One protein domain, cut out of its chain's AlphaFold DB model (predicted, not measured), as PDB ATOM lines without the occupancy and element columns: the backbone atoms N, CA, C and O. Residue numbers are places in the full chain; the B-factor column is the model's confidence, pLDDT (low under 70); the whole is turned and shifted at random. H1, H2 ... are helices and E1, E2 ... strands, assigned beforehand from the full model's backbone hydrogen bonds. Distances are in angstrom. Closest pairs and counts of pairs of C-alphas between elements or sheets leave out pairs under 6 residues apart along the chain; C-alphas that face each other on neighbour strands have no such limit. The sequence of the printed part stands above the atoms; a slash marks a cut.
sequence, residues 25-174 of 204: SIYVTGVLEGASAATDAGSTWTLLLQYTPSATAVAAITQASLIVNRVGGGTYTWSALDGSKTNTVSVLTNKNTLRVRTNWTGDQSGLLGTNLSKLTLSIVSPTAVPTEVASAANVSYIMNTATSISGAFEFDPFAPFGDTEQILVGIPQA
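Overview. This is residues 25 to 174 of the 204 residues of the protein "PEP-CTERM domain-containing protein" of Planctomycetaceae bacterium (UniProt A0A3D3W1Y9). The domain is a flattened, closed barrel of eight strands, its two walls crossed: E1, E2 and most of E3 make one wall, E5 to E9 the other, and the bend in E3 leads from the first wall to the second. H1 sits outside the barrel at one end, near strands of both walls, and the short strand E4 is paired onto E3 beyond the ring. The printed part has 150 residues, with nine named strands and one named helix in the order E1 E2 E3 E4 E5 E6 E7 H1 E8 E9, and its class is mostly strand. Round the ring run E1, E2, E3, E5, E6, E7, E8, E9 and back to E1, each neighbour pair antiparallel. The whole is compact, with a radius of gyration of the C-alphas of 15.0 A and spans of 43 by 31 by 21 A.

Arrangement. E1, residues 25 to 32, and E2, residues 44 to 52, form a hairpin, antiparallel at 157 degrees, with N 28 and O 47 2.8 A apart, within hydrogen-bond range. E3, residues 58 to 69, forms a hairpin with E2, and N 48 and O 65 are 2.9 A apart. E3 bends by 73 degrees at residue 62, and its pairing is staggered: it pairs with E2 over its residues 60 to 69. E4, residues 75 to 78, forms a hairpin with E3, with N 68 and O 76 2.8 A apart; E1 to E4 are a meander, each strand the antiparallel neighbour of the one before. E5, residues 88 to 91, lies on the same side of E3 as E4, beside residues 58 to 61, at 110 degrees, with N 59 and O 89 2.8 A apart. E6, residues 97 to 105, and E7, residues 116 to 124, continue from E5 as a second meander. Between E5 and E6, N 90 and O 99 are within hydrogen-bond range at 2.8 A, and between E6 and E7, N 100 and O 121 are within hydrogen-bond range at 2.9 A. The closest C-alphas of E3 and E6, those of Ala 64 and Thr 102, are 7.4 A apart. H1, residues 136 to 145, is on the barrel and outside it, at a height over the sheet of 8.2 A. It lies over E5, but only just, with 3 of its C-alphas falling on that strand, and runs only just across the strands, at 61 degrees to E5 on the local plane. Its closest C-alphas to E6 are those of Ile 142 and Leu 98, 6.8 A apart. In H1 every O i to N i+4 pair is within hydrogen-bond range. E8, residues 148 to 156, is antiparallel to E7, with N 122 and O 150 2.8 A apart. E9, residues 165 to 170, forms a hairpin with E8, with N 151 and O 168 2.9 A apart. E9 and E1 close the ring at 112 degrees, with N 31 and O 169 2.8 A apart.

Along the chain. E1 begins at C-alpha 25 (2.614, 6.824, -30.697) and is 22.4 A long. E2 measures 27.0 A, E3 29.9 A, E4 10.5 A and E5 10.0 A. E6 measures 26.4 A and E7 26.6 A. H1, 14.1 A long, begins at C-alpha 136 (-3.303, 0.248, -28.089). E8 measures 26.9 A, and E9, 16.2 A long, ends at C-alpha 170 (17.046, -2.291, -34.481).

Size, cuts and confidence. The two C-alphas farthest apart, those of Gly 110 and Pro 130, are 45.4 A apart. The printed part has no cut. The links from E1 to E2 and from E7 to H1 are long, with 11 residues each. The mean pLDDT of the printed part is 84.1; residues 34 to 39, 106 to 115, 157 to 160, 162 and 170 to 174 are under 70.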
ATOM      1  N   SER A  25       1.303   6.610 -30.074       88.06
ATOM      2  CA  SER A  25       2.614   6.824 -30.697       88.06
ATOM      3  C   SER A  25       3.487   5.578 -30.631       88.06
ATOM      4  O   SER A  25       3.462   4.837 -29.654       88.06
ATOM      5  N   ILE A  26       4.289   5.368 -31.669       89.44
ATOM      6  CA  ILE A  26       5.365   4.379 -31.702       89.44
ATOM      7  C   ILE A  26       6.667   5.128 -31.971       89.44
ATOM      8  O   ILE A  26       6.741   5.950 -32.885       89.44
ATOM      9  N   TYR A  27       7.686   4.823 -31.173       88.50
ATOM     10  CA  TYR A  27       9.043   5.327 -31.333       88.50
ATOM     11  C   TYR A  27       9.996   4.146 -31.490       88.50
ATOM     12  O   TYR A  27       9.971   3.216 -30.684       88.50
ATOM     13  N   VAL A  28      10.815   4.175 -32.536       85.88
ATOM     14  CA  VAL A  28      11.741   3.098 -32.874       85.88
ATOM     15  C   VAL A  28      13.062   3.695 -33.319       85.88
ATOM     16  O   VAL A  28      13.080   4.658 -34.076       85.88
ATOM     17  N   THR A  29      14.172   3.112 -32.884       88.31
ATOM     18  CA  THR A  29      15.504   3.474 -33.363       88.31
ATOM     19  C   THR A  29      16.279   2.237 -33.761       88.31
ATOM     20  O   THR A  29      15.976   1.121 -33.331       88.31
ATOM     21  N   GLY A  30      17.303   2.440 -34.575       87.12
ATOM     22  CA  GLY A  30      18.194   1.368 -34.967       87.12
ATOM     23  C   GLY A  30      19.365   1.867 -35.788       87.12
ATOM     24  O   GLY A  30      19.686   3.060 -35.807       87.12
ATOM     25  N   VAL A  31      19.992   0.918 -36.465       87.25
ATOM     26  CA  VAL A  31      21.104   1.127 -37.381       87.25
ATOM     27  C   VAL A  31      20.773   0.563 -38.759       87.25
ATOM     28  O   VAL A  31      19.901  -0.296 -38.909       87.25
ATOM     29  N   LEU A  32      21.447   1.074 -39.781       85.44
ATOM     30  CA  LEU A  32      21.444   0.453 -41.097       85.44
ATOM     31  C   LEU A  32      22.470  -0.691 -41.110       85.44
ATOM     32  O   LEU A  32      23.652  -0.454 -40.846       85.44
ATOM     33  N   GLU A  33      22.029  -1.917 -41.403       76.62
ATOM     34  CA  GLU A  33      22.898  -3.096 -41.566       76.62
ATOM     35  C   GLU A  33      22.944  -3.479 -43.047       76.62
ATOM     36  O   GLU A  33      22.175  -4.304 -43.528       76.62
ATOM     37  N   GLY A  34      23.815  -2.833 -43.816       60.91
ATOM     38  CA  GLY A  34      23.931  -3.121 -45.242       60.91
ATOM     39  C   GLY A  34      24.583  -4.482 -45.503       60.91
ATOM     40  O   GLY A  34      25.760  -4.666 -45.205       60.91
ATOM     41  N   ALA A  35      23.861  -5.397 -46.154       43.38
ATOM     42  CA  ALA A  35      24.440  -6.526 -46.886       43.38
ATOM     43  C   ALA A  35      24.503  -6.202 -48.395       43.38
ATOM     44  O   ALA A  35      24.012  -6.966 -49.215       43.38
ATOM     45  N   SER A  36      25.075  -5.044 -48.751       52.25
ATOM     46  CA  SER A  36      25.459  -4.685 -50.134       52.25
ATOM     47  C   SER A  36      26.335  -3.424 -50.216       52.25
ATOM     48  O   SER A  36      27.271  -3.410 -51.012       52.25
ATOM     49  N   ALA A  37      26.142  -2.415 -49.355       50.44
ATOM     50  CA  ALA A  37      26.938  -1.180 -49.369       50.44
ATOM     51  C   ALA A  37      27.573  -0.854 -48.007       50.44
ATOM     52  O   ALA A  37      26.923  -0.409 -47.062       50.44
ATOM     53  N   ALA A  38      28.897  -1.010 -47.931       56.97
ATOM     54  CA  ALA A  38      29.717  -0.685 -46.762       56.97
ATOM     55  C   ALA A  38      29.737   0.817 -46.389       56.97
ATOM     56  O   ALA A  38      30.311   1.175 -45.364       56.97
ATOM     57  N   THR A  39      29.153   1.704 -47.202       65.31
ATOM     58  CA  THR A  39      29.229   3.165 -47.014       65.31
ATOM     59  C   THR A  39      28.191   3.728 -46.051       65.31
ATOM     60  O   THR A  39      28.484   4.700 -45.364       65.31
ATOM     61  N   ASP A  40      26.997   3.133 -45.992       74.50
ATOM     62  CA  ASP A  40      25.886   3.639 -45.170       74.50
ATOM     63  C   ASP A  40      25.668   2.790 -43.906       74.50
ATOM     64  O   ASP A  40      24.936   3.194 -42.997       74.50
ATOM     65  N   ALA A  41      26.339   1.635 -43.825       80.62
ATOM     66  CA  ALA A  41      26.321   0.753 -42.668       80.62
ATOM     67  C   ALA A  41      26.747   1.497 -41.391       80.62
ATOM     68  O   ALA A  41      27.716   2.255 -41.372       80.62
ATOM     69  N   GLY A  42      25.996   1.285 -40.310       79.88
ATOM     70  CA  GLY A  42      26.203   1.986 -39.041       79.88
ATOM     71  C   GLY A  42      25.556   3.373 -38.960       79.88
ATOM     72  O   GLY A  42      25.592   3.987 -37.894       79.88
ATOM     73  N   SER A  43      24.913   3.861 -40.028       85.44
ATOM     74  CA  SER A  43      24.041   5.041 -39.942       85.44
ATOM     75  C   SER A  43      22.908   4.780 -38.962       85.44
ATOM     76  O   SER A  43      22.317   3.701 -38.965       85.44
ATOM     77  N   THR A  44      22.593   5.769 -38.131       88.25
ATOM     78  CA  THR A  44      21.495   5.639 -37.168       88.25
ATOM     79  C   THR A  44      20.198   6.096 -37.801       88.25
ATOM     80  O   THR A  44      20.182   7.032 -38.602       88.25
ATOM     81  N   TRP A  45      19.097   5.464 -37.423       88.19
ATOM     82  CA  TRP A  45      17.773   5.891 -37.843       88.19
ATOM     83  C   TRP A  45      16.815   5.957 -36.662       88.19
ATOM     84  O   TRP A  45      16.999   5.312 -35.627       88.19
ATOM     85  N   THR A  46      15.797   6.793 -36.803       90.31
ATOM     86  CA  THR A  46      14.730   6.997 -35.829       90.31
ATOM     87  C   THR A  46      13.409   7.120 -36.566       90.31
ATOM     88  O   THR A  46      13.278   7.939 -37.467       90.31
ATOM     89  N   LEU A  47      12.425   6.325 -36.169       90.75
ATOM     90  CA  LEU A  47      11.050   6.399 -36.628       90.75
ATOM     91  C   LEU A  47      10.164   6.839 -35.466       90.75
ATOM     92  O   LEU A  47      10.110   6.174 -34.432       90.75
ATOM     93  N   LEU A  48       9.425   7.921 -35.667       91.38
ATOM     94  CA  LEU A  48       8.327   8.338 -34.806       91.38
ATOM     95  C   LEU A  48       7.045   8.308 -35.629       91.38
ATOM     96  O   LEU A  48       6.968   8.969 -36.658       91.38
ATOM     97  N   LEU A  49       6.027   7.579 -35.187       91.56
ATOM     98  CA  LEU A  49       4.730   7.567 -35.860       91.56
ATOM     99  C   LEU A  49       3.580   7.698 -34.874       91.56
ATOM    100  O   LEU A  49       3.698   7.309 -33.714       91.56
ATOM    101  N   GLN A  50       2.464   8.223 -35.368       93.81
ATOM    102  CA  GLN A  50       1.178   8.251 -34.692       93.81
ATOM    103  C   GLN A  50       0.178   7.401 -35.466       93.81
ATOM    104  O   GLN A  50       0.141   7.431 -36.697       93.81
ATOM    105  N   TYR A  51      -0.647   6.651 -34.748       94.44
ATOM    106  CA  TYR A  51      -1.674   5.803 -35.335       94.44
ATOM    107  C   TYR A  51      -2.973   5.887 -34.543       94.44
ATOM    108  O   TYR A  51      -2.988   6.226 -33.360       94.44
ATOM    109  N   THR A  52      -4.077   5.564 -35.205       94.88
ATOM    110  CA  THR A  52      -5.389   5.440 -34.572       94.88
ATOM    111  C   THR A  52      -5.649   3.965 -34.270       94.88
ATOM    112  O   THR A  52      -5.786   3.187 -35.219       94.88
ATOM    113  N   PRO A  53      -5.713   3.552 -32.988       93.88
ATOM    114  CA  PRO A  53      -5.991   2.168 -32.623       93.88
ATOM    115  C   PRO A  53      -7.265   1.634 -33.272       93.88
ATOM    116  O   PRO A  53      -8.240   2.361 -33.468       93.88
ATOM    117  N   SER A  54      -7.260   0.342 -33.572       92.94
ATOM    118  CA  SER A  54      -8.323  -0.320 -34.324       92.94
ATOM    119  C   SER A  54      -8.832  -1.549 -33.585       92.94
ATOM    120  O   SER A  54      -8.081  -2.218 -32.878       92.94
ATOM    121  N   ALA A  55     -10.114  -1.865 -33.777       93.38
ATOM    122  CA  ALA A  55     -10.723  -3.120 -33.329       93.38
ATOM    123  C   ALA A  55     -10.452  -4.291 -34.299       93.38
ATOM    124  O   ALA A  55     -10.905  -5.407 -34.064       93.38
ATOM    125  N   THR A  56      -9.711  -4.045 -35.382       94.62
ATOM    126  CA  THR A  56      -9.278  -5.053 -36.359       94.62
ATOM    127  C   THR A  56      -7.758  -5.219 -36.323       94.62
ATOM    128  O   THR A  56      -7.060  -4.472 -35.634       94.62
ATOM    129  N   ALA A  57      -7.223  -6.172 -37.089       93.69
ATOM    130  CA  ALA A  57      -5.783  -6.413 -37.207       93.69
ATOM    131  C   ALA A  57      -4.984  -5.202 -37.730       93.69
ATOM    132  O   ALA A  57      -3.767  -5.163 -37.565       93.69
ATOM    133  N   VAL A  58      -5.648  -4.215 -38.347       96.81
ATOM    134  CA  VAL A  58      -5.017  -3.086 -39.042       96.81
ATOM    135  C   VAL A  58      -5.473  -1.758 -38.442       96.81
ATOM    136  O   VAL A  58      -6.668  -1.478 -38.353       96.81
ATOM    137  N   ALA A  59      -4.507  -0.922 -38.075       96.56
ATOM    138  CA  ALA A  59      -4.682   0.452 -37.627       96.56
ATOM    139  C   ALA A  59      -4.077   1.433 -38.640       96.56
ATOM    140  O   ALA A  59      -3.029   1.165 -39.233       96.56
ATOM    141  N   ALA A  60      -4.737   2.575 -38.830       95.94
ATOM    142  CA  ALA A  60      -4.285   3.614 -39.749       95.94
ATOM    143  C   ALA A  60      -3.209   4.488 -39.095       95.94
ATOM    144  O   ALA A  60      -3.360   4.903 -37.944       95.94
ATOM    145  N   ILE A  61      -2.145   4.783 -39.838       96.06
ATOM    146  CA  ILE A  61      -1.119   5.746 -39.430       96.06
ATOM    147  C   ILE A  61      -1.575   7.137 -39.855       96.06
ATOM    148  O   ILE A  61      -1.929   7.352 -41.013       96.06
ATOM    149  N   THR A  62      -1.559   8.077 -38.917       93.50
ATOM    150  CA  THR A  62      -1.984   9.463 -39.139       93.50
ATOM    151  C   THR A  62      -0.806  10.403 -39.353       93.50
ATOM    152  O   THR A  62      -0.948  11.398 -40.056       93.50
ATOM    153  N   GLN A  63       0.357  10.094 -38.771       91.75
ATOM    154  CA  GLN A  63       1.608  10.837 -38.945       91.75
ATOM    155  C   GLN A  63       2.790   9.872 -38.856       91.75
ATOM    156  O   GLN A  63       2.754   8.931 -38.065       91.75
ATOM    157  N   ALA A  64       3.851  10.105 -39.624       91.06
ATOM    158  CA  ALA A  64       5.105   9.379 -39.468       91.06
ATOM    159  C   ALA A  64       6.284  10.254 -39.882       91.06
ATOM    160  O   ALA A  64       6.240  10.897 -40.926       91.06
ATOM    161  N   SER A  65       7.343  10.228 -39.081       89.44
ATOM    162  CA  SER A  65       8.620  10.861 -39.363       89.44
ATOM    163  C   SER A  65       9.731   9.826 -39.264       89.44
ATOM    164  O   SER A  65       9.908   9.214 -38.208       89.44
ATOM    165  N   LEU A  66      10.458   9.618 -40.356       89.12
ATOM    166  CA  LEU A  66      11.697   8.850 -40.375       89.12
ATOM    167  C   LEU A  66      12.867   9.826 -40.464       89.12
ATOM    168  O   LEU A  66      12.881  10.688 -41.335       89.12
ATOM    169  N   ILE A  67      13.848   9.670 -39.586       87.50
ATOM    170  CA  ILE A  67      15.087  10.442 -39.571       87.50
ATOM    171  C   ILE A  67      16.242   9.462 -39.724       87.50
ATOM    172  O   ILE A  67      16.322   8.490 -38.976       87.50
ATOM    173  N   VAL A  68      17.150   9.724 -40.658       85.94
ATOM    174  CA  VAL A  68      18.375   8.945 -40.862       85.94
ATOM    175  C   VAL A  68      19.574   9.877 -40.712       85.94
ATOM    176  O   VAL A  68      19.704  10.846 -41.456       85.94
ATOM    177  N   ASN A  69      20.457   9.583 -39.758       86.19
ATOM    178  CA  ASN A  69      21.747  10.256 -39.609       86.19
ATOM    179  C   ASN A  69      22.814   9.397 -40.277       86.19
ATOM    180  O   ASN A  69      23.251   8.381 -39.723       86.19
ATOM    181  N   ARG A  70      23.190   9.794 -41.489       84.38
ATOM    182  CA  ARG A  70      24.082   9.015 -42.338       84.38
ATOM    183  C   ARG A  70      25.537   9.150 -41.887       84.38
ATOM    184  O   ARG A  70      26.021  10.263 -41.686       84.38
ATOM    185  N   VAL A  71      26.264   8.039 -41.794       82.31
ATOM    186  CA  VAL A  71      27.720   8.062 -41.573       82.31
ATOM    187  C   VAL A  71      28.404   8.767 -42.746       82.31
ATOM    188  O   VAL A  71      28.137   8.465 -43.905       82.31
ATOM    189  N   GLY A  72      29.271   9.743 -42.457       77.69
ATOM    190  CA  GLY A  72      29.970  10.511 -43.495       77.69
ATOM    191  C   GLY A  72      29.064  11.411 -44.349       77.69
ATOM    192  O   GLY A  72      29.516  11.929 -45.367       77.69
ATOM    193  N   GLY A  73      27.801  11.604 -43.952       79.38
ATOM    194  CA  GLY A  73      26.827  12.449 -44.639       79.38
ATOM    195  C   GLY A  73      26.054  13.358 -43.681       79.38
ATOM    196  O   GLY A  73      26.492  13.627 -42.566       79.38
ATOM    197  N   GLY A  74      24.905  13.857 -44.145       81.31
ATOM    198  CA  GLY A  74      23.991  14.675 -43.349       81.31
ATOM    199  C   GLY A  74      22.877  13.881 -42.659       81.31
ATOM    200  O   GLY A  74      22.820  12.649 -42.705       81.31
ATOM    201  N   THR A  75      21.967  14.631 -42.041       85.31
ATOM    202  CA  THR A  75      20.701  14.126 -41.504       85.31
ATOM    203  C   THR A  75      19.598  14.295 -42.542       85.31
ATOM    204  O   THR A  75      19.442  15.371 -43.116       85.31
ATOM    205  N   TYR A  76      18.809  13.245 -42.739       82.81
ATOM    206  CA  TYR A  76      17.744  13.174 -43.736       82.81
ATOM    207  C   TYR A  76      16.418  12.842 -43.067       82.81
ATOM    208  O   TYR A  76      16.390  11.995 -42.176       82.81
ATOM    209  N   THR A  77      15.339  13.527 -43.453       85.62
ATOM    210  CA  THR A  77      14.030  13.400 -42.794       85.62
ATOM    211  C   THR A  77      12.906  13.208 -43.807       85.62
ATOM    212  O   THR A  77      12.759  13.999 -44.729       85.62
ATOM    213  N   TRP A  78      12.053  12.212 -43.571       87.31
ATOM    214  CA  TRP A  78      10.805  11.981 -44.298       87.31
ATOM    215  C   TRP A  78       9.642  12.167 -43.337       87.31
ATOM    216  O   TRP A  78       9.521  11.401 -42.388       87.31
ATOM    217  N   SER A  79       8.796  13.177 -43.556       86.75
ATOM    218  CA  SER A  79       7.713  13.536 -42.619       86.75
ATOM    219  C   SER A  79       6.331  13.685 -43.263       86.75
ATOM    220  O   SER A  79       5.313  13.530 -42.589       86.75
ATOM    221  N   ALA A  80       6.270  13.941 -44.570       86.75
ATOM    222  CA  ALA A  80       5.019  14.085 -45.305       86.75
ATOM    223  C   ALA A  80       4.517  12.716 -45.788       86.75
ATOM    224  O   ALA A  80       5.084  12.132 -46.705       86.75
ATOM    225  N   LEU A  81       3.473  12.179 -45.150       89.44
ATOM    226  CA  LEU A  81       2.861  10.914 -45.565       89.44
ATOM    227  C   LEU A  81       2.189  11.042 -46.937       89.44
ATOM    228  O   LEU A  81       1.444  11.990 -47.188       89.44
ATOM    229  N   ASP A  82       2.362  10.028 -47.785       88.88
ATOM    230  CA  ASP A  82       1.563   9.886 -49.000       88.88
ATOM    231  C   ASP A  82       0.199   9.280 -48.648       88.88
ATOM    232  O   ASP A  82       0.046   8.064 -48.505       88.88
ATOM    233  N   GLY A  83      -0.804  10.150 -48.501       87.50
ATOM    234  CA  GLY A  83      -2.184   9.769 -48.193       87.50
ATOM    235  C   GLY A  83      -2.890   8.970 -49.296       87.50
ATOM    236  O   GLY A  83      -3.949   8.404 -49.038       87.50
ATOM    237  N   SER A  84      -2.320   8.886 -50.505       88.94
ATOM    238  CA  SER A  84      -2.837   8.032 -51.585       88.94
ATOM    239  C   SER A  84      -2.408   6.565 -51.450       88.94
ATOM    240  O   SER A  84      -2.890   5.700 -52.187       88.94
ATOM    241  N   LYS A  85      -1.497   6.269 -50.515       90.44
ATOM    242  CA  LYS A  85      -0.911   4.946 -50.295       90.44
ATOM    243  C   LYS A  85      -1.316   4.370 -48.942       90.44
ATOM    244  O   LYS A  85      -1.858   5.036 -48.063       90.44
ATOM    245  N   THR A  86      -1.016   3.089 -48.768       91.56
ATOM    246  CA  THR A  86      -1.302   2.357 -47.536       91.56
ATOM    247  C   THR A  86      -0.315   2.731 -46.432       91.56
ATOM    248  O   THR A  86       0.855   2.357 -46.499       91.56
ATOM    249  N   ASN A  87      -0.802   3.399 -45.386       95.94
ATOM    250  CA  ASN A  87      -0.033   3.743 -44.187       95.94
ATOM    251  C   ASN A  87      -0.665   3.073 -42.964       95.94
ATOM    252  O   ASN A  87      -1.724   3.492 -42.492       95.94
ATOM    253  N   THR A  88      -0.057   1.992 -42.479       97.31
ATOM    254  CA  THR A  88      -0.693   1.104 -41.500       97.31
ATOM    255  C   THR A  88       0.271   0.522 -40.482       97.31
ATOM    256  O   THR A  88       1.382   0.110 -40.821       97.31
ATOM    257  N   VAL A  89      -0.235   0.365 -39.263       97.06
ATOM    258  CA  VAL A  89       0.293  -0.546 -38.247       97.06
ATOM    259  C   VAL A  89      -0.587  -1.793 -38.249       97.06
ATOM    260  O   VAL A  89      -1.812  -1.688 -38.263       97.06
ATOM    261  N   SER A  90      -0.004  -2.986 -38.271       97.62
ATOM    262  CA  SER A  90      -0.770  -4.235 -38.293       97.62
ATOM    263  C   SER A  90      -0.206  -5.257 -37.326       97.62
ATOM    264  O   SER A  90       0.990  -5.534 -37.354       97.62
ATOM    265  N   VAL A  91      -1.066  -5.857 -36.508       97.25
ATOM    266  CA  VAL A  91      -0.715  -7.065 -35.755       97.25
ATOM    267  C   VAL A  91      -0.937  -8.242 -36.694       97.25
ATOM    268  O   VAL A  91      -2.045  -8.430 -37.185       97.25
ATOM    269  N   LEU A  92       0.122  -8.987 -37.007       96.69
ATOM    270  CA  LEU A  92       0.030 -10.115 -37.932       96.69
ATOM    271  C   LEU A  92      -0.705 -11.306 -37.296       96.69
ATOM    272  O   LEU A  92      -0.845 -11.392 -36.077       96.69
ATOM    273  N   THR A  93      -1.111 -12.268 -38.126       95.44
ATOM    274  CA  THR A  93      -1.869 -13.474 -37.734       95.44
ATOM    275  C   THR A  93      -1.171 -14.351 -36.692       95.44
ATOM    276  O   THR A  93      -1.829 -15.042 -35.918       95.44
ATOM    277  N   ASN A  94       0.162 -14.306 -36.627       95.44
ATOM    278  CA  ASN A  94       0.958 -14.966 -35.589       95.44
ATOM    279  C   ASN A  94       0.880 -14.264 -34.218       95.44
ATOM    280  O   ASN A  94       1.372 -14.801 -33.228       95.44
ATOM    281  N   LYS A  95       0.260 -13.077 -34.155       97.00
ATOM    282  CA  LYS A  95      -0.016 -12.263 -32.962       97.00
ATOM    283  C   LYS A  95       1.208 -11.821 -32.160       97.00
ATOM    284  O   LYS A  95       1.056 -11.202 -31.117       97.00
ATOM    285  N   ASN A  96       2.419 -12.106 -32.611       96.19
ATOM    286  CA  ASN A  96       3.657 -11.669 -31.959       96.19
ATOM    287  C   ASN A  96       4.470 -10.717 -32.844       96.19
ATOM    288  O   ASN A  96       5.592 -10.356 -32.510       96.19
ATOM    289  N   THR A  97       3.944 -10.353 -34.012       96.56
ATOM    290  CA  THR A  97       4.630  -9.470 -34.949       96.56
ATOM    291  C   THR A  97       3.769  -8.257 -35.233       96.56
ATOM    292  O   THR A  97       2.641  -8.376 -35.715       96.56
ATOM    293  N   LEU A  98       4.335  -7.085 -34.975       96.38
ATOM    294  CA  LEU A  98       3.800  -5.814 -35.419       96.38
ATOM    295  C   LEU A  98       4.489  -5.432 -36.729       96.38
ATOM    296  O   LEU A  98       5.712  -5.334 -36.794       96.38
ATOM    297  N   ARG A  99       3.707  -5.211 -37.782       97.44
ATOM    298  CA  ARG A  99       4.198  -4.712 -39.062       97.44
ATOM    299  C   ARG A  99       3.835  -3.247 -39.221       97.44
ATOM    300  O   ARG A  99       2.664  -2.887 -39.133       97.44
ATOM    301  N   VAL A 100       4.829  -2.424 -39.520       96.88
ATOM    302  CA  VAL A 100       4.650  -1.021 -39.894       96.88
ATOM    303  C   VAL A 100       4.890  -0.901 -41.391       96.88
ATOM    304  O   VAL A 100       5.904  -1.375 -41.899       96.88
ATOM    305  N   ARG A 101       3.944  -0.285 -42.098       96.94
ATOM    306  CA  ARG A 101       4.090   0.109 -43.501       96.94
ATOM    307  C   ARG A 101       3.758   1.579 -43.629       96.94
ATOM    308  O   ARG A 101       2.641   1.968 -43.297       96.94
ATOM    309  N   THR A 102       4.700   2.368 -44.112       93.94
ATOM    310  CA  THR A 102       4.519   3.804 -44.328       93.94
ATOM    311  C   THR A 102       5.099   4.206 -45.668       93.94
ATOM    312  O   THR A 102       6.082   3.632 -46.132       93.94
ATOM    313  N   ASN A 103       4.473   5.192 -46.291       92.81
ATOM    314  CA  ASN A 103       4.897   5.801 -47.533       92.81
ATOM    315  C   ASN A 103       4.946   7.302 -47.304       92.81
ATOM    316  O   ASN A 103       4.014   7.880 -46.739       92.81
ATOM    317  N   TRP A 104       6.012   7.927 -47.770       88.62
ATOM    318  CA  TRP A 104       6.149   9.368 -47.754       88.62
ATOM    319  C   TRP A 104       6.117   9.893 -49.174       88.62
ATOM    320  O   TRP A 104       6.669   9.279 -50.094       88.62
ATOM    321  N   THR A 105       5.479  11.047 -49.329       79.50
ATOM    322  CA  THR A 105       5.746  11.893 -50.482       79.50
ATOM    323  C   THR A 105       7.192  12.353 -50.387       79.50
ATOM    324  O   THR A 105       7.723  12.492 -49.281       79.50
ATOM    325  N   GLY A 106       7.823  12.606 -51.527       67.81
ATOM    326  CA  GLY A 106       9.178  13.130 -51.536       67.81
ATOM    327  C   GLY A 106       9.387  14.338 -50.637       67.81
ATOM    328  O   GLY A 106       8.456  15.104 -50.373       67.81
ATOM    329  N   ASP A 107      10.610  14.486 -50.137       59.06
ATOM    330  CA  ASP A 107      10.957  15.615 -49.288       59.06
ATOM    331  C   ASP A 107      10.867  16.922 -50.097       59.06
ATOM    332  O   ASP A 107      11.454  17.057 -51.174       59.06
ATOM    333  N   GLN A 108      10.146  17.912 -49.564       48.50
ATOM    334  CA  GLN A 108      10.061  19.258 -50.138       48.50
ATOM    335  C   GLN A 108      11.360  20.070 -49.966       48.50
ATOM    336  O   GLN A 108      11.454  21.170 -50.506       48.50
ATOM    337  N   SER A 109      12.374  19.554 -49.255       50.62
ATOM    338  CA  SER A 109      13.685  20.209 -49.096       50.62
ATOM    339  C   SER A 109      14.594  20.142 -50.340       50.62
ATOM    340  O   SER A 109      15.625  20.812 -50.385       50.62
ATOM    341  N   GLY A 110      14.190  19.407 -51.388       48.66
ATOM    342  CA  GLY A 110      14.728  19.555 -52.749       48.66
ATOM    343  C   GLY A 110      15.898  18.647 -53.147       48.66
ATOM    344  O   GLY A 110      16.408  18.807 -54.254       48.66
ATOM    345  N   LEU A 111      16.325  17.693 -52.310       51.59
ATOM    346  CA  LEU A 111      17.484  16.830 -52.617       51.59
ATOM    347  C   LEU A 111      17.268  15.320 -52.396       51.59
ATOM    348  O   LEU A 111      18.208  14.557 -52.606       51.59
ATOM    349  N   LEU A 112      16.077  14.869 -51.977       57.31
ATOM    350  CA  LEU A 112      15.851  13.488 -51.521       57.31
ATOM    351  C   LEU A 112      14.480  12.956 -51.948       57.31
ATOM    352  O   LEU A 112      13.457  13.582 -51.671       57.31
ATOM    353  N   GLY A 113      14.457  11.768 -52.560       57.25
ATOM    354  CA  GLY A 113      13.236  10.982 -52.744       57.25
ATOM    355  C   GLY A 113      12.114  11.685 -53.520       57.25
ATOM    356  O   GLY A 113      10.996  11.696 -53.050       57.25
ATOM    357  N   THR A 114      12.372  12.297 -54.675       53.38
ATOM    358  CA  THR A 114      11.433  13.132 -55.448       53.38
ATOM    359  C   THR A 114      10.134  12.461 -55.922       53.38
ATOM    360  O   THR A 114       9.247  13.190 -56.358       53.38
ATOM    361  N   ASN A 115       9.987  11.128 -55.845       62.59
ATOM    362  CA  ASN A 115       8.774  10.429 -56.293       62.59
ATOM    363  C   ASN A 115       8.041   9.719 -55.150       62.59
ATOM    364  O   ASN A 115       6.922  10.100 -54.807       62.59
ATOM    365  N   LEU A 116       8.646   8.678 -54.569       72.69
ATOM    366  CA  LEU A 116       8.037   7.843 -53.532       72.69
ATOM    367  C   LEU A 116       9.127   7.289 -52.608       72.69
ATOM    368  O   LEU A 116      10.173   6.833 -53.064       72.69
ATOM    369  N   SER A 117       8.873   7.305 -51.301       87.06
ATOM    370  CA  SER A 117       9.698   6.601 -50.309       87.06
ATOM    371  C   SER A 117       8.816   5.677 -49.483       87.06
ATOM    372  O   SER A 117       7.713   6.065 -49.096       87.06
ATOM    373  N   LYS A 118       9.276   4.458 -49.204       90.06
ATOM    374  CA  LYS A 118       8.479   3.405 -48.567       90.06
ATOM    375  C   LYS A 118       9.279   2.676 -47.500       90.06
ATOM    376  O   LYS A 118      10.379   2.203 -47.741       90.06
ATOM    377  N   LEU A 119       8.674   2.512 -46.329       92.12
ATOM    378  CA  LEU A 119       9.202   1.717 -45.229       92.12
ATOM    379  C   LEU A 119       8.321   0.498 -44.989       92.12
ATOM    380  O   LEU A 119       7.095   0.605 -44.903       92.12
ATOM    381  N   THR A 120       8.960  -0.654 -44.800       94.69
ATOM    382  CA  THR A 120       8.337  -1.826 -44.182       94.69
ATOM    383  C   THR A 120       9.193  -2.291 -43.012       94.69
ATOM    384  O   THR A 120      10.304  -2.757 -43.230       94.69
ATOM    385  N   LEU A 121       8.666  -2.211 -41.787       94.88
ATOM    386  CA  LEU A 121       9.300  -2.756 -40.581       94.88
ATOM    387  C   LEU A 121       8.479  -3.901 -40.000       94.88
ATOM    388  O   LEU A 121       7.246  -3.873 -40.013       94.88
ATOM    389  N   SER A 122       9.175  -4.878 -39.435       96.00
ATOM    390  CA  SER A 122       8.629  -5.935 -38.592       96.00
ATOM    391  C   SER A 122       9.267  -5.839 -37.211       96.00
ATOM    392  O   SER A 122      10.486  -5.791 -37.084       96.00
ATOM    393  N   ILE A 123       8.428  -5.798 -36.184       94.62
ATOM    394  CA  ILE A 123       8.809  -5.709 -34.776       94.62
ATOM    395  C   ILE A 123       8.266  -6.973 -34.115       94.62
ATOM    396  O   ILE A 123       7.055  -7.208 -34.144       94.62
ATOM    397  N   VAL A 124       9.153  -7.814 -33.591       95.00
ATOM    398  CA  VAL A 124       8.807  -9.171 -33.151       95.00
ATOM    399  C   VAL A 124       8.978  -9.293 -31.645       95.00
ATOM    400  O   VAL A 124      10.068  -9.072 -31.119       95.00
ATOM    401  N   SER A 125       7.904  -9.684 -30.962       93.00
ATOM    402  CA  SER A 125       7.912 -10.087 -29.559       93.00
ATOM    403  C   SER A 125       8.101 -11.603 -29.417       93.00
ATOM    404  O   SER A 125       7.677 -12.380 -30.282       93.00
ATOM    405  N   PRO A 126       8.703 -12.074 -28.311       93.31
ATOM    406  CA  PRO A 126       8.869 -13.503 -28.045       93.31
ATOM    407  C   PRO A 126       7.525 -14.187 -27.765       93.31
ATOM    408  O   PRO A 126       7.388 -15.397 -27.927       93.31
ATOM    409  N   THR A 127       6.525 -13.412 -27.352       93.75
ATOM    410  CA  THR A 127       5.208 -13.879 -26.932       93.75
ATOM    411  C   THR A 127       4.110 -13.202 -27.739       93.75
ATOM    412  O   THR A 127       4.181 -12.014 -28.061       93.75
ATOM    413  N   ALA A 128       3.082 -13.976 -28.074       96.19
ATOM    414  CA  ALA A 128       1.915 -13.495 -28.796       96.19
ATOM    415  C   ALA A 128       0.962 -12.714 -27.882       96.19
ATOM    416  O   ALA A 128       0.747 -13.087 -26.728       96.19
ATOM    417  N   VAL A 129       0.330 -11.676 -28.430       95.38
ATOM    418  CA  VAL A 129      -0.831 -11.041 -27.804       95.38
ATOM    419  C   VAL A 129      -2.065 -11.953 -27.892       95.38
ATOM    420  O   VAL A 129      -2.132 -12.834 -28.756       95.38
ATOM    421  N   PRO A 130      -3.086 -11.756 -27.041       93.81
ATOM    422  CA  PRO A 130      -4.264 -12.628 -27.027       93.81
ATOM    423  C   PRO A 130      -5.068 -12.607 -28.340       93.81
ATOM    424  O   PRO A 130      -5.595 -13.633 -28.792       93.81
ATOM    425  N   THR A 131      -5.150 -11.444 -28.991       93.44
ATOM    426  CA  THR A 131      -5.998 -11.206 -30.168       93.44
ATOM    427  C   THR A 131      -5.222 -10.580 -31.322       93.44
ATOM    428  O   THR A 131      -4.301  -9.797 -31.120       93.44
ATOM    429  N   GLU A 132      -5.619 -10.900 -32.556       94.88
ATOM    430  CA  GLU A 132      -5.074 -10.290 -33.778       94.88
ATOM    431  C   GLU A 132      -5.743  -8.930 -34.027       94.88
ATOM    432  O   GLU A 132      -6.553  -8.747 -34.931       94.88
ATOM    433  N   VAL A 133      -5.483  -7.986 -33.129       95.44
ATOM    434  CA  VAL A 133      -6.102  -6.661 -33.152       95.44
ATOM    435  C   VAL A 133      -5.034  -5.613 -32.888       95.44
ATOM    436  O   VAL A 133      -4.317  -5.709 -31.891       95.44
ATOM    437  N   ALA A 134      -4.967  -4.584 -33.731       94.06
ATOM    438  CA  ALA A 134      -4.100  -3.417 -33.572       94.06
ATOM    439  C   ALA A 134      -4.676  -2.418 -32.549       94.06
ATOM    440  O   ALA A 134      -4.832  -1.223 -32.814       94.06
ATOM    441  N   SER A 135      -5.020  -2.931 -31.367       95.00
ATOM    442  CA  SER A 135      -5.428  -2.129 -30.217       95.00
ATOM    443  C   SER A 135      -4.202  -1.509 -29.551       95.00
ATOM    444  O   SER A 135      -3.111  -2.077 -29.624       95.00
ATOM    445  N   ALA A 136      -4.384  -0.394 -28.837       92.12
ATOM    446  CA  ALA A 136      -3.303   0.248 -28.089       92.12
ATOM    447  C   ALA A 136      -2.579  -0.750 -27.166       92.12
ATOM    448  O   ALA A 136      -1.360  -0.855 -27.202       92.12
ATOM    449  N   ALA A 137      -3.333  -1.568 -26.423       92.62
ATOM    450  CA  ALA A 137      -2.773  -2.553 -25.500       92.62
ATOM    451  C   ALA A 137      -1.905  -3.614 -26.200       92.62
ATOM    452  O   ALA A 137      -0.798  -3.898 -25.745       92.62
ATOM    453  N   ASN A 138      -2.379  -4.181 -27.313       94.50
ATOM    454  CA  ASN A 138      -1.628  -5.201 -28.049       94.50
ATOM    455  C   ASN A 138      -0.377  -4.613 -28.709       94.50
ATOM    456  O   ASN A 138       0.692  -5.216 -28.656       94.50
ATOM    457  N   VAL A 139      -0.503  -3.428 -29.310       94.06
ATOM    458  CA  VAL A 139       0.622  -2.735 -29.938       94.06
ATOM    459  C   VAL A 139       1.677  -2.386 -28.889       94.06
ATOM    460  O   VAL A 139       2.831  -2.767 -29.055       94.06
ATOM    461  N   SER A 140       1.293  -1.754 -27.773       92.12
ATOM    462  CA  SER A 140       2.210  -1.442 -26.671       92.12
ATOM    463  C   SER A 140       2.860  -2.694 -26.087       92.12
ATOM    464  O   SER A 140       4.049  -2.673 -25.787       92.12
ATOM    465  N   TYR A 141       2.123  -3.801 -25.958       92.31
ATOM    466  CA  TYR A 141       2.693  -5.067 -25.503       92.31
ATOM    467  C   TYR A 141       3.806  -5.556 -26.432       92.31
ATOM    468  O   TYR A 141       4.911  -5.832 -25.960       92.31
ATOM    469  N   ILE A 142       3.536  -5.640 -27.740       93.38
ATOM    470  CA  ILE A 142       4.533  -6.100 -28.713       93.38
ATOM    471  C   ILE A 142       5.732  -5.152 -28.704       93.38
ATOM    472  O   ILE A 142       6.856  -5.622 -28.612       93.38
ATOM    473  N   MET A 143       5.510  -3.833 -28.710       90.62
ATOM    474  CA  MET A 143       6.586  -2.837 -28.658       90.62
ATOM    475  C   MET A 143       7.480  -2.984 -27.420       90.62
ATOM    476  O   MET A 143       8.701  -2.951 -27.540       90.62
ATOM    477  N   ASN A 144       6.883  -3.173 -26.241       88.56
ATOM    478  CA  ASN A 144       7.609  -3.232 -24.969       88.56
ATOM    479  C   ASN A 144       8.310  -4.573 -24.726       88.56
ATOM    480  O   ASN A 144       9.209  -4.652 -23.893       88.56
ATOM    481  N   THR A 145       7.876  -5.634 -25.408       90.06
ATOM    482  CA  THR A 145       8.450  -6.982 -25.278       90.06
ATOM    483  C   THR A 145       9.267  -7.396 -26.495       90.06
ATOM    484  O   THR A 145       9.838  -8.484 -26.493       90.06
ATOM    485  N   ALA A 146       9.319  -6.557 -27.532       91.06
ATOM    486  CA  ALA A 146      10.030  -6.848 -28.760       91.06
ATOM    487  C   ALA A 146      11.494  -7.197 -28.478       91.06
ATOM    488  O   ALA A 146      12.159  -6.562 -27.663       91.06
ATOM    489  N   THR A 147      12.000  -8.207 -29.174       90.44
ATOM    490  CA  THR A 147      13.409  -8.617 -29.112       90.44
ATOM    491  C   THR A 147      14.147  -8.310 -30.402       90.44
ATOM    492  O   THR A 147      15.373  -8.231 -30.395       90.44
ATOM    493  N   SER A 148      13.424  -8.102 -31.503       89.00
ATOM    494  CA  SER A 148      14.011  -7.732 -32.782       89.00
ATOM    495  C   SER A 148      13.140  -6.755 -33.556       89.00
ATOM    496  O   SER A 148      11.905  -6.786 -33.502       89.00
ATOM    497  N   ILE A 149      13.818  -5.881 -34.291       91.12
ATOM    498  CA  ILE A 149      13.228  -4.997 -35.286       91.12
ATOM    499  C   ILE A 149      14.045  -5.155 -36.556       91.12
ATOM    500  O   ILE A 149      15.266  -5.006 -36.533       91.12
ATOM    501  N   SER A 150      13.378  -5.437 -37.665       92.00
ATOM    502  CA  SER A 150      14.027  -5.510 -38.968       92.00
ATOM    503  C   SER A 150      13.107  -5.027 -40.073       92.00
ATOM    504  O   SER A 150      11.879  -5.080 -39.961       92.00
ATOM    505  N   GLY A 151      13.688  -4.548 -41.163       91.25
ATOM    506  CA  GLY A 151      12.925  -4.131 -42.322       91.25
ATOM    507  C   GLY A 151      13.771  -3.462 -43.384       91.25
ATOM    508  O   GLY A 151      14.996  -3.533 -43.355       91.25
ATOM    509  N   ALA A 152      13.089  -2.816 -44.318       89.94
ATOM    510  CA  ALA A 152      13.714  -2.138 -45.436       89.94
ATOM    511  C   ALA A 152      13.066  -0.777 -45.673       89.94
ATOM    512  O   ALA A 152      11.848  -0.614 -45.516       89.94
ATOM    513  N   PHE A 153      13.903   0.186 -46.041       88.62
ATOM    514  CA  PHE A 153      13.501   1.512 -46.472       88.62
ATOM    515  C   PHE A 153      13.952   1.736 -47.913       88.62
ATOM    516  O   PHE A 153      15.145   1.799 -48.195       88.62
ATOM    517  N   GLU A 154      12.976   1.834 -48.806       86.94
ATOM    518  CA  GLU A 154      13.134   2.095 -50.232       86.94
ATOM    519  C   GLU A 154      12.928   3.595 -50.491       86.94
ATOM    520  O   GLU A 154      11.980   4.193 -49.965       86.94
ATOM    521  N   PHE A 155      13.759   4.209 -51.328       80.62
ATOM    522  CA  PHE A 155      13.599   5.604 -51.755       80.62
ATOM    523  C   PHE A 155      13.909   5.780 -53.241       80.62
ATOM    524  O   PHE A 155      14.832   5.172 -53.781       80.62
ATOM    525  N   ASP A 156      13.140   6.656 -53.886       73.69
ATOM    526  CA  ASP A 156      13.292   7.022 -55.296       73.69
ATOM    527  C   ASP A 156      13.203   8.551 -55.479       73.69
ATOM    528  O   ASP A 156      12.184   9.138 -55.081       73.69
ATOM    529  N   PRO A 157      14.221   9.218 -56.071       61.59
ATOM    530  CA  PRO A 157      15.429   8.686 -56.693       61.59
ATOM    531  C   PRO A 157      16.629   8.617 -55.745       61.59
ATOM    532  O   PRO A 157      16.656   9.213 -54.666       61.59
ATOM    533  N   PHE A 158      17.645   7.883 -56.203       63.53
ATOM    534  CA  PHE A 158      18.938   7.676 -55.556       63.53
ATOM    535  C   PHE A 158      19.778   8.958 -55.474       63.53
ATOM    536  O   PHE A 158      20.628   9.238 -56.318       63.53
ATOM    537  N   ALA A 159      19.581   9.720 -54.415       61.00
ATOM    538  CA  ALA A 159      20.632  10.507 -53.786       61.00
ATOM    539  C   ALA A 159      20.193  10.745 -52.337       61.00
ATOM    540  O   ALA A 159      19.003  10.964 -52.103       61.00
ATOM    541  N   PRO A 160      21.097  10.640 -51.348       67.69
ATOM    542  CA  PRO A 160      22.553  10.578 -51.409       67.69
ATOM    543  C   PRO A 160      23.106   9.203 -50.976       67.69
ATOM    544  O   PRO A 160      24.299   9.087 -50.697       67.69
ATOM    545  N   PHE A 161      22.248   8.190 -50.850       74.88
ATOM    546  CA  PHE A 161      22.595   6.847 -50.389       74.88
ATOM    547  C   PHE A 161      23.254   6.025 -51.501       74.88
ATOM    548  O   PHE A 161      23.037   6.289 -52.683       74.88
ATOM    549  N   GLY A 162      24.072   5.045 -51.109       69.69
ATOM    550  CA  GLY A 162      24.792   4.179 -52.053       69.69
ATOM    551  C   GLY A 162      23.898   3.167 -52.776       69.69
ATOM    552  O   GLY A 162      24.210   2.784 -53.898       69.69
ATOM    553  N   ASP A 163      22.776   2.800 -52.154       74.62
ATOM    554  CA  ASP A 163      21.769   1.858 -52.657       74.62
ATOM    555  C   ASP A 163      20.373   2.505 -52.632       74.62
ATOM    556  O   ASP A 163      20.182   3.504 -51.950       74.62
ATOM    557  N   THR A 164      19.398   1.941 -53.354       75.94
ATOM    558  CA  THR A 164      17.984   2.406 -53.425       75.94
ATOM    559  C   THR A 164      17.152   1.911 -52.256       75.94
ATOM    560  O   THR A 164      16.078   2.442 -51.968       75.94
ATOM    561  N   GLU A 165      17.645   0.862 -51.619       83.44
ATOM    562  CA  GLU A 165      17.020   0.176 -50.516       83.44
ATOM    563  C   GLU A 165      18.058   0.065 -49.408       83.44
ATOM    564  O   GLU A 165      19.214  -0.283 -49.643       83.44
ATOM    565  N   GLN A 166      17.646   0.395 -48.192       84.62
ATOM    566  CA  GLN A 166      18.480   0.307 -47.003       84.62
ATOM    567  C   GLN A 166      17.843  -0.681 -46.039       84.62
ATOM    568  O   GLN A 166      16.650  -0.591 -45.742       84.62
ATOM    569  N   ILE A 167      18.643  -1.614 -45.530       87.25
ATOM    570  CA  ILE A 167      18.194  -2.576 -44.526       87.25
ATOM    571  C   ILE A 167      18.250  -1.894 -43.162       87.25
ATOM    572  O   ILE A 167      19.301  -1.429 -42.721       87.25
ATOM    573  N   LEU A 168      17.105  -1.845 -42.491       85.12
ATOM    574  CA  LEU A 168      16.957  -1.282 -41.159       85.12
ATOM    575  C   LEU A 168      16.931  -2.421 -40.160       85.12
ATOM    576  O   LEU A 168      16.093  -3.317 -40.252       85.12
ATOM    577  N   VAL A 169      17.804  -2.343 -39.165       82.62
ATOM    578  CA  VAL A 169      17.817  -3.284 -38.050       82.62
ATOM    579  C   VAL A 169      17.859  -2.489 -36.763       82.62
ATOM    580  O   VAL A 169      18.485  -1.435 -36.669       82.62
ATOM    581  N   GLY A 170      17.117  -2.943 -35.772       69.31
ATOM    582  CA  GLY A 170      17.046  -2.291 -34.481       69.31
ATOM    583  C   GLY A 170      16.995  -3.328 -33.381       69.31
ATOM    584  O   GLY A 170      16.345  -4.368 -33.499       69.31
ATOM    585  N   ILE A 171      17.656  -3.006 -32.279       60.75
ATOM    586  CA  ILE A 171      17.337  -3.604 -30.991       60.75
ATOM    587  C   ILE A 171      16.419  -2.588 -30.316       60.75
ATOM    588  O   ILE A 171      16.860  -1.449 -30.130       60.75
ATOM    589  N   PRO A 172      15.165  -2.939 -29.983       52.19
ATOM    590  CA  PRO A 172      14.244  -2.007 -29.347       52.19
ATOM    591  C   PRO A 172      14.870  -1.515 -28.043       52.19
ATOM    592  O   PRO A 172      14.992  -2.250 -27.067       52.19
ATOM    593  N   GLN A 173      15.319  -0.262 -28.040       47.25
ATOM    594  CA  GLN A 173      15.677   0.419 -26.810       47.25
ATOM    595  C   GLN A 173      14.369   0.939 -26.235       47.25
ATOM    596  O   GLN A 173      13.697   1.756 -26.868       47.25
ATOM    597  N   ALA A 174      13.992   0.454 -25.052       37.38
ATOM    598  CA  ALA A 174      12.925   1.049 -24.264       37.38
ATOM    599  C   ALA A 174      13.365   2.464 -23.870       37.38
ATOM    600  O   ALA A 174      13.907   2.685 -22.789       37.38
TER     601      ALA A 174